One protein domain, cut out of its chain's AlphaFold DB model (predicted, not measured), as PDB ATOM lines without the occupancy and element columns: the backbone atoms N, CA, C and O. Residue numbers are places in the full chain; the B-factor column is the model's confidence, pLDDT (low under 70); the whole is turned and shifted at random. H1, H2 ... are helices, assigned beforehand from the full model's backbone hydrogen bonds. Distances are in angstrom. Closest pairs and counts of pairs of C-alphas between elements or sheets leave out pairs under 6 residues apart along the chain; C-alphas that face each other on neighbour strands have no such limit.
ATOM      1  N   VAL A 121      15.695 -41.566 -37.207       97.69
ATOM      2  CA  VAL A 121      15.495 -40.273 -37.882       97.69
ATOM      3  C   VAL A 121      16.094 -39.123 -37.063       97.69
ATOM      4  O   VAL A 121      16.673 -38.200 -37.625       97.69
ATOM      5  N   GLU A 122      16.059 -39.200 -35.732       96.62
ATOM      6  CA  GLU A 122      16.605 -38.177 -34.832       96.62
ATOM      7  C   GLU A 122      18.135 -38.097 -34.896       96.62
ATOM      8  O   GLU A 122      18.719 -37.016 -34.780       96.62
ATOM      9  N   LYS A 123      18.822 -39.237 -35.066       96.38
ATOM     10  CA  LYS A 123      20.277 -39.249 -35.299       96.38
ATOM     11  C   LYS A 123      20.604 -38.570 -36.631       96.38
ATOM     12  O   LYS A 123      21.525 -37.759 -36.689       96.38
ATOM     13  N   GLU A 124      19.820 -38.850 -37.663       98.19
ATOM     14  CA  GLU A 124      20.040 -38.326 -39.012       98.19
ATOM     15  C   GLU A 124      19.672 -36.838 -39.150       98.19
ATOM     16  O   GLU A 124      20.359 -36.100 -39.857       98.19
ATOM     17  N   LEU A 125      18.666 -36.349 -38.417       97.94
ATOM     18  CA  LEU A 125      18.361 -34.917 -38.324       97.94
ATOM     19  C   LEU A 125      19.514 -34.141 -37.671       97.94
ATOM     20  O   LEU A 125      19.950 -33.129 -38.215       97.94
ATOM     21  N   ARG A 126      20.082 -34.653 -36.568       97.06
ATOM     22  CA  ARG A 126      21.267 -34.045 -35.928       97.06
ATOM     23  C   ARG A 126      22.488 -34.042 -36.841       97.06
ATOM     24  O   ARG A 126      23.260 -33.085 -36.834       97.06
ATOM     25  N   LEU A 127      22.661 -35.091 -37.643       97.19
ATOM     26  CA  LEU A 127      23.702 -35.114 -38.665       97.19
ATOM     27  C   LEU A 127      23.481 -34.017 -39.711       97.19
ATOM     28  O   LEU A 127      24.437 -33.333 -40.061       97.19
ATOM     29  N   CYS A 128      22.248 -33.833 -40.197       97.88
ATOM     30  CA  CYS A 128      21.943 -32.754 -41.138       97.88
ATOM     31  C   CYS A 128      22.322 -31.393 -40.561       97.88
ATOM     32  O   CYS A 128      22.926 -30.586 -41.259       97.88
ATOM     33  N   ASP A 129      22.015 -31.147 -39.288       96.38
ATOM     34  CA  ASP A 129      22.355 -29.886 -38.631       96.38
ATOM     35  C   ASP A 129      23.879 -29.668 -38.597       96.38
ATOM     36  O   ASP A 129      24.349 -28.576 -38.926       96.38
ATOM     37  N   ALA A 130      24.652 -30.719 -38.293       96.25
ATOM     38  CA  ALA A 130      26.114 -30.686 -38.315       96.25
ATOM     39  C   ALA A 130      26.685 -30.467 -39.727       96.25
ATOM     40  O   ALA A 130      27.583 -29.647 -39.905       96.25
ATOM     41  N   LEU A 131      26.153 -31.152 -40.741       96.62
ATOM     42  CA  LEU A 131      26.585 -31.001 -42.133       96.62
ATOM     43  C   LEU A 131      26.233 -29.616 -42.693       96.62
ATOM     44  O   LEU A 131      27.056 -29.006 -43.368       96.62
ATOM     45  N   LEU A 132      25.061 -29.075 -42.350       96.88
ATOM     46  CA  LEU A 132      24.646 -27.719 -42.724       96.88
ATOM     47  C   LEU A 132      25.370 -26.622 -41.934       96.88
ATOM     48  O   LEU A 132      25.251 -25.458 -42.295       96.88
ATOM     49  N   ASN A 133      26.070 -26.945 -40.843       94.62
ATOM     50  CA  ASN A 133      27.014 -26.014 -40.210       94.62
ATOM     51  C   ASN A 133      28.363 -25.978 -40.950       94.62
ATOM     52  O   ASN A 133      29.105 -25.015 -40.802       94.62
ATOM     53  N   GLN A 134      28.695 -27.018 -41.724       93.38
ATOM     54  CA  GLN A 134      29.930 -27.078 -42.517       93.38
ATOM     55  C   GLN A 134      29.733 -26.541 -43.939       93.38
ATOM     56  O   GLN A 134      30.577 -25.806 -44.443       93.38
ATOM     57  N   ASP A 135      28.627 -26.906 -44.587       94.75
ATOM     58  CA  ASP A 135      28.217 -26.392 -45.895       94.75
ATOM     59  C   ASP A 135      26.723 -26.072 -45.864       94.75
ATOM     60  O   ASP A 135      25.855 -26.902 -46.152       94.75
ATOM     61  N   GLU A 136      26.425 -24.829 -45.514       95.12
ATOM     62  CA  GLU A 136      25.062 -24.329 -45.365       95.12
ATOM     63  C   GLU A 136      24.268 -24.308 -46.684       95.12
ATOM     64  O   GLU A 136      23.040 -24.211 -46.666       95.12
ATOM     65  N   ARG A 137      24.956 -24.416 -47.831       93.38
ATOM     66  CA  ARG A 137      24.368 -24.399 -49.179       93.38
ATOM     67  C   ARG A 137      24.296 -25.792 -49.803       93.38
ATOM     68  O   ARG A 137      23.921 -25.920 -50.972       93.38
ATOM     69  N   ASN A 138      24.614 -26.847 -49.050       96.31
ATOM     70  CA  ASN A 138      24.514 -28.216 -49.542       96.31
ATOM     71  C   ASN A 138      23.047 -28.601 -49.791       96.31
ATOM     72  O   ASN A 138      22.319 -29.013 -48.885       96.31
ATOM     73  N   PHE A 139      22.615 -28.508 -51.050       95.56
ATOM     74  CA  PHE A 139      21.232 -28.797 -51.423       95.56
ATOM     75  C   PHE A 139      20.841 -30.262 -51.179       95.56
ATOM     76  O   PHE A 139      19.679 -30.533 -50.891       95.56
ATOM     77  N   HIS A 140      21.781 -31.211 -51.250       97.62
ATOM     78  CA  HIS A 140      21.480 -32.607 -50.936       97.62
ATOM     79  C   HIS A 140      21.151 -32.772 -49.457       97.62
ATOM     80  O   HIS A 140      20.183 -33.450 -49.127       97.62
ATOM     81  N   CYS A 141      21.904 -32.103 -48.581       98.12
ATOM     82  CA  CYS A 141      21.641 -32.125 -47.150       98.12
ATOM     83  C   CYS A 141      20.300 -31.455 -46.816       98.12
ATOM     84  O   CYS A 141      19.530 -32.000 -46.031       98.12
ATOM     85  N   TRP A 142      19.959 -30.331 -47.458       97.69
ATOM     86  CA  TRP A 142      18.629 -29.718 -47.322       97.69
ATOM     87  C   TRP A 142      17.505 -30.636 -47.820       97.69
ATOM     88  O   TRP A 142      16.481 -30.777 -47.149       97.69
ATOM     89  N   ASN A 143      17.688 -31.300 -48.965       97.56
ATOM     90  CA  ASN A 143      16.722 -32.262 -49.501       97.56
ATOM     91  C   ASN A 143      16.530 -33.449 -48.547       97.56
ATOM     92  O   ASN A 143      15.394 -33.832 -48.264       97.56
ATOM     93  N   TYR A 144      17.631 -34.001 -48.038       98.25
ATOM     94  CA  TYR A 144      17.623 -35.112 -47.096       98.25
ATOM     95  C   TYR A 144      16.957 -34.716 -45.779       98.25
ATOM     96  O   TYR A 144      16.052 -35.406 -45.316       98.25
ATOM     97  N   ARG A 145      17.291 -33.541 -45.233       97.75
ATOM     98  CA  ARG A 145      16.642 -33.002 -44.036       97.75
ATOM     99  C   ARG A 145      15.136 -32.834 -44.230       97.75
ATOM    100  O   ARG A 145      14.381 -33.203 -43.339       97.75
ATOM    101  N   ARG A 146      14.675 -32.335 -45.387       96.44
ATOM    102  CA  ARG A 146      13.234 -32.255 -45.700       96.44
ATOM    103  C   ARG A 146      12.567 -33.627 -45.700       96.44
ATOM    104  O   ARG A 146      11.458 -33.756 -45.193       96.44
ATOM    105  N   TYR A 147      13.214 -34.629 -46.286       97.75
ATOM    106  CA  TYR A 147      12.726 -36.006 -46.270       97.75
ATOM    107  C   TYR A 147      12.606 -36.539 -44.830       97.75
ATOM    108  O   TYR A 147      11.542 -37.019 -44.446       97.75
ATOM    109  N   LEU A 148      13.640 -36.351 -44.004       98.25
ATOM    110  CA  LEU A 148      13.632 -36.762 -42.597       98.25
ATOM    111  C   LEU A 148      12.565 -36.027 -41.780       98.25
ATOM    112  O   LEU A 148      11.853 -36.657 -41.005       98.25
ATOM    113  N   SER A 149      12.413 -34.713 -41.973       96.75
ATOM    114  CA  SER A 149      11.378 -33.917 -41.304       96.75
ATOM    115  C   SER A 149       9.974 -34.442 -41.608       96.75
ATOM    116  O   SER A 149       9.143 -34.492 -40.705       96.75
ATOM    117  N   LYS A 150       9.715 -34.878 -42.851       96.06
ATOM    118  CA  LYS A 150       8.441 -35.512 -43.220       96.06
ATOM    119  C   LYS A 150       8.241 -36.841 -42.495       96.06
ATOM    120  O   LYS A 150       7.163 -37.069 -41.966       96.06
ATOM    121  N   LEU A 151       9.267 -37.693 -42.435       96.94
ATOM    122  CA  LEU A 151       9.184 -38.975 -41.725       96.94
ATOM    123  C   LEU A 151       8.960 -38.810 -40.218       96.94
ATOM    124  O   LEU A 151       8.178 -39.551 -39.630       96.94
ATOM    125  N   ALA A 152       9.625 -37.836 -39.601       96.38
ATOM    126  CA  ALA A 152       9.479 -37.536 -38.178       96.38
ATOM    127  C   ALA A 152       8.221 -36.712 -37.848       96.38
ATOM    128  O   ALA A 152       8.014 -36.393 -36.681       96.38
ATOM    129  N   ASN A 153       7.392 -36.356 -38.838       96.12
ATOM    130  CA  ASN A 153       6.253 -35.445 -38.670       96.12
ATOM    131  C   ASN A 153       6.639 -34.146 -37.937       96.12
ATOM    132  O   ASN A 153       5.892 -33.649 -37.095       96.12
ATOM    133  N   VAL A 154       7.826 -33.607 -38.240       95.31
ATOM    134  CA  VAL A 154       8.302 -32.344 -37.662       95.31
ATOM    135  C   VAL A 154       7.338 -31.236 -38.065       95.31
ATOM    136  O   VAL A 154       6.985 -31.117 -39.243       95.31
ATOM    137  N   SER A 155       6.917 -30.418 -37.100       95.25
ATOM    138  CA  SER A 155       5.959 -29.357 -37.381       95.25
ATOM    139  C   SER A 155       6.553 -28.310 -38.341       95.25
ATOM    140  O   SER A 155       7.775 -28.085 -38.360       95.25
ATOM    141  N   PRO A 156       5.714 -27.629 -39.147       93.06
ATOM    142  CA  PRO A 156       6.165 -26.490 -39.939       93.06
ATOM    143  C   PRO A 156       6.850 -25.425 -39.075       93.06
ATOM    144  O   PRO A 156       7.908 -24.937 -39.463       93.06
ATOM    145  N   GLN A 157       6.321 -25.146 -37.878       93.94
ATOM    146  CA  GLN A 157       6.889 -24.188 -36.923       93.94
ATOM    147  C   GLN A 157       8.307 -24.556 -36.479       93.94
ATOM    148  O   GLN A 157       9.186 -23.698 -36.508       93.94
ATOM    149  N   ASP A 158       8.568 -25.820 -36.140       95.44
ATOM    150  CA  ASP A 158       9.915 -26.258 -35.750       95.44
ATOM    151  C   ASP A 158      10.901 -26.120 -36.914       95.44
ATOM    152  O   ASP A 158      12.053 -25.715 -36.741       95.44
ATOM    153  N   THR A 159      10.445 -26.422 -38.134       95.12
ATOM    154  CA  THR A 159      11.284 -26.272 -39.328       95.12
ATOM    155  C   THR A 159      11.530 -24.796 -39.654       95.12
ATOM    156  O   THR A 159      12.652 -24.431 -40.008       95.12
ATOM    157  N   LEU A 160      10.529 -23.928 -39.480       95.88
ATOM    158  CA  LEU A 160      10.687 -22.477 -39.595       95.88
ATOM    159  C   LEU A 160      11.667 -21.945 -38.542       95.88
ATOM    160  O   LEU A 160      12.558 -21.176 -38.901       95.88
ATOM    161  N   GLY A 161      11.590 -22.416 -37.294       96.38
ATOM    162  CA  GLY A 161      12.552 -22.095 -36.235       96.38
ATOM    163  C   GLY A 161      13.979 -22.518 -36.588       96.38
ATOM    164  O   GLY A 161      14.921 -21.738 -36.435       96.38
ATOM    165  N   PHE A 162      14.150 -23.708 -37.171       96.31
ATOM    166  CA  PHE A 162      15.448 -24.139 -37.691       96.31
ATOM    167  C   PHE A 162      15.965 -23.203 -38.792       96.31
ATOM    168  O   PHE A 162      17.112 -22.760 -38.725       96.31
ATOM    169  N   THR A 163      15.136 -22.854 -39.785       96.81
ATOM    170  CA  THR A 163      15.556 -21.920 -40.848       96.81
ATOM    171  C   THR A 163      15.885 -20.534 -40.304       96.81
ATOM    172  O   THR A 163      16.863 -19.948 -40.756       96.81
ATOM    173  N   ALA A 164      15.151 -20.054 -39.295       95.69
ATOM    174  CA  ALA A 164      15.441 -18.791 -38.627       95.69
ATOM    175  C   ALA A 164      16.837 -18.832 -37.994       95.69
ATOM    176  O   ALA A 164      17.649 -17.957 -38.260       95.69
ATOM    177  N   SER A 165      17.180 -19.916 -37.281       96.00
ATOM    178  CA  SER A 165      18.526 -20.074 -36.706       96.00
ATOM    179  C   SER A 165      19.640 -20.054 -37.763       96.00
ATOM    180  O   SER A 165      20.715 -19.507 -37.517       96.00
ATOM    181  N   LYS A 166      19.387 -20.609 -38.957       96.00
ATOM    182  CA  LYS A 166      20.340 -20.612 -40.076       96.00
ATOM    183  C   LYS A 166      20.497 -19.237 -40.715       96.00
ATOM    184  O   LYS A 166      21.614 -18.870 -41.052       96.00
ATOM    185  N   ILE A 167      19.413 -18.472 -40.817       94.81
ATOM    186  CA  ILE A 167      19.435 -17.085 -41.294       94.81
ATOM    187  C   ILE A 167      20.122 -16.176 -40.267       94.81
ATOM    188  O   ILE A 167      20.910 -15.322 -40.644       94.81
ATOM    189  N   THR A 168      19.927 -16.392 -38.964       92.94
ATOM    190  CA  THR A 168      20.668 -15.647 -37.931       92.94
ATOM    191  C   THR A 168      22.174 -15.926 -37.985       92.94
ATOM    192  O   THR A 168      22.971 -15.027 -37.737       92.94
ATOM    193  N   GLN A 169      22.583 -17.160 -38.305       93.19
ATOM    194  CA  GLN A 169      23.999 -17.508 -38.492       93.19
ATOM    195  C   GLN A 169      24.592 -16.879 -39.758       93.19
ATOM    196  O   GLN A 169      25.744 -16.452 -39.743       93.19
ATOM    197  N   ASN A 170      23.815 -16.842 -40.840       93.44
ATOM    198  CA  ASN A 170      24.165 -16.179 -42.085       93.44
ATOM    199  C   ASN A 170      22.892 -15.702 -42.795       93.44
ATOM    200  O   ASN A 170      22.151 -16.505 -43.373       93.44
ATOM    201  N   PHE A 171      22.654 -14.393 -42.796       90.75
ATOM    202  CA  PHE A 171      21.446 -13.814 -43.388       90.75
ATOM    203  C   PHE A 171      21.405 -13.977 -44.913       90.75
ATOM    204  O   PHE A 171      20.336 -13.928 -45.515       90.75
ATOM    205  N   SER A 172      22.544 -14.260 -45.546       91.12
ATOM    206  CA  SER A 172      22.671 -14.544 -46.978       91.12
ATOM    207  C   SER A 172      22.446 -16.027 -47.316       91.12
ATOM    208  O   SER A 172      22.669 -16.470 -48.448       91.12
ATOM    209  N   ASN A 173      21.989 -16.842 -46.355       94.62
ATOM    210  CA  ASN A 173      21.699 -18.256 -46.569       94.62
ATOM    211  C   ASN A 173      20.432 -18.462 -47.421       94.62
ATOM    212  O   ASN A 173      19.335 -18.739 -46.927       94.62
ATOM    213  N   TYR A 174      20.604 -18.400 -48.743       95.38
ATOM    214  CA  TYR A 174      19.519 -18.578 -49.711       95.38
ATOM    215  C   TYR A 174      18.803 -19.929 -49.593       95.38
ATOM    216  O   TYR A 174      17.613 -20.028 -49.882       95.38
ATOM    217  N   ALA A 175      19.501 -20.983 -49.161       96.19
ATOM    218  CA  ALA A 175      18.883 -22.293 -48.994       96.19
ATOM    219  C   ALA A 175      17.889 -22.302 -47.822       96.19
ATOM    220  O   ALA A 175      16.814 -22.892 -47.946       96.19
ATOM    221  N   ALA A 176      18.207 -21.599 -46.730       96.88
ATOM    222  CA  ALA A 176      17.290 -21.389 -45.616       96.88
ATOM    223  C   ALA A 176      16.104 -20.496 -46.019       96.88
ATOM    224  O   ALA A 176      14.965 -20.870 -45.749       96.88
ATOM    225  N   LEU A 177      16.342 -19.390 -46.737       96.81
ATOM    226  CA  LEU A 177      15.277 -18.516 -47.262       96.81
ATOM    227  C   LEU A 177      14.320 -19.280 -48.193       96.81
ATOM    228  O   LEU A 177      13.107 -19.269 -48.002       96.81
ATOM    229  N   HIS A 178      14.853 -20.043 -49.149       96.06
ATOM    230  CA  HIS A 178      14.049 -20.909 -50.015       96.06
ATOM    231  C   HIS A 178      13.288 -21.984 -49.223       96.06
ATOM    232  O   HIS A 178      12.163 -22.339 -49.560       96.06
ATOM    233  N   GLN A 179      13.864 -22.515 -48.142       95.50
ATOM    234  CA  GLN A 179      13.146 -23.467 -47.299       95.50
ATOM    235  C   GLN A 179      11.907 -22.831 -46.643       95.50
ATOM    236  O   GLN A 179      10.895 -23.521 -46.511       95.50
ATOM    237  N   ARG A 180      11.947 -21.536 -46.299       96.38
ATOM    238  CA  ARG A 180      10.779 -20.796 -45.788       96.38
ATOM    239  C   ARG A 180       9.676 -20.675 -46.834       96.38
ATOM    240  O   ARG A 180       8.526 -20.956 -46.509       96.38
ATOM    241  N   THR A 181      10.011 -20.403 -48.103       95.00
ATOM    242  CA  THR A 181       9.003 -20.302 -49.184       95.00
ATOM    243  C   THR A 181       8.193 -21.587 -49.384       95.00
ATOM    244  O   THR A 181       7.120 -21.555 -49.974       95.00
ATOM    245  N   LEU A 182       8.717 -22.735 -48.938       93.38
ATOM    246  CA  LEU A 182       8.045 -24.036 -49.020       93.38
ATOM    247  C   LEU A 182       7.155 -24.352 -47.807       93.38
ATOM    248  O   LEU A 182       6.406 -25.325 -47.858       93.38
ATOM    249  N   LEU A 183       7.299 -23.612 -46.704       93.94
ATOM    250  CA  LEU A 183       6.686 -23.920 -45.406       93.94
ATOM    251  C   LEU A 183       5.680 -22.869 -44.950       93.94
ATOM    252  O   LEU A 183       4.749 -23.204 -44.221       93.94
TER     253      LEU A 183
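AT A GLANCE: This is residues 121 to 183 of the 304 residues of the protein "Geranylgeranyl transferase type-2 subunit alpha" of Aphanomyces euteiches (UniProt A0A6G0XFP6). Two helical hairpins, H1 with H2 and H3 with H4, sit side by side with few close contacts between them. The printed part has 63 residues, of which 49 lie in four named helices, in the order H1, H2, H3, H4, with no named strand; its class is all helix, and it is compact, with a radius of gyration of the C-alphas of 10.5 A and spans of 28 by 22 by 16 A.

HOW THE PARTS SIT: H1, residues 121 to 134, touches H2, residues 139 to 151, in a hairpin at 23 degrees, a shallow tilt, opposite ways; the closest C-alphas, Cys 128 and Arg 145, are 6.0 A apart. H3, residues 156 to 169, and H4, residues 174 to 181, touch in a hairpin at 27 degrees, a shallow tilt, opposite ways; the closest C-alphas, Thr 163 and Ala 176, are 5.1 A apart. H2 is close to but not clearly touching H3 and H4; its closest C-alphas to them are Ser 149 to Thr 159, 7.9 A, and Phe 139 to Ala 175, 7.3 A. H1 and H4 are apart. Every O i to N i+4 pair in H1 to H4 is within hydrogen-bond range.

IN THESE COORDINATES: H1, 20.1 A long, begins at C-alpha 121 (15.495, -40.273, -37.882). H2 measures 18.5 A, H3 20.0 A; H4, 10.7 A, ends at C-alpha 181 (9.003, -20.302, -49.184).

THE WHOLE: The farthest C-alphas, Leu 151 and Ser 172, are 28.4 A apart. The printed part has no cut; its three links are tight. No printed residue is under 70 in pLDDT.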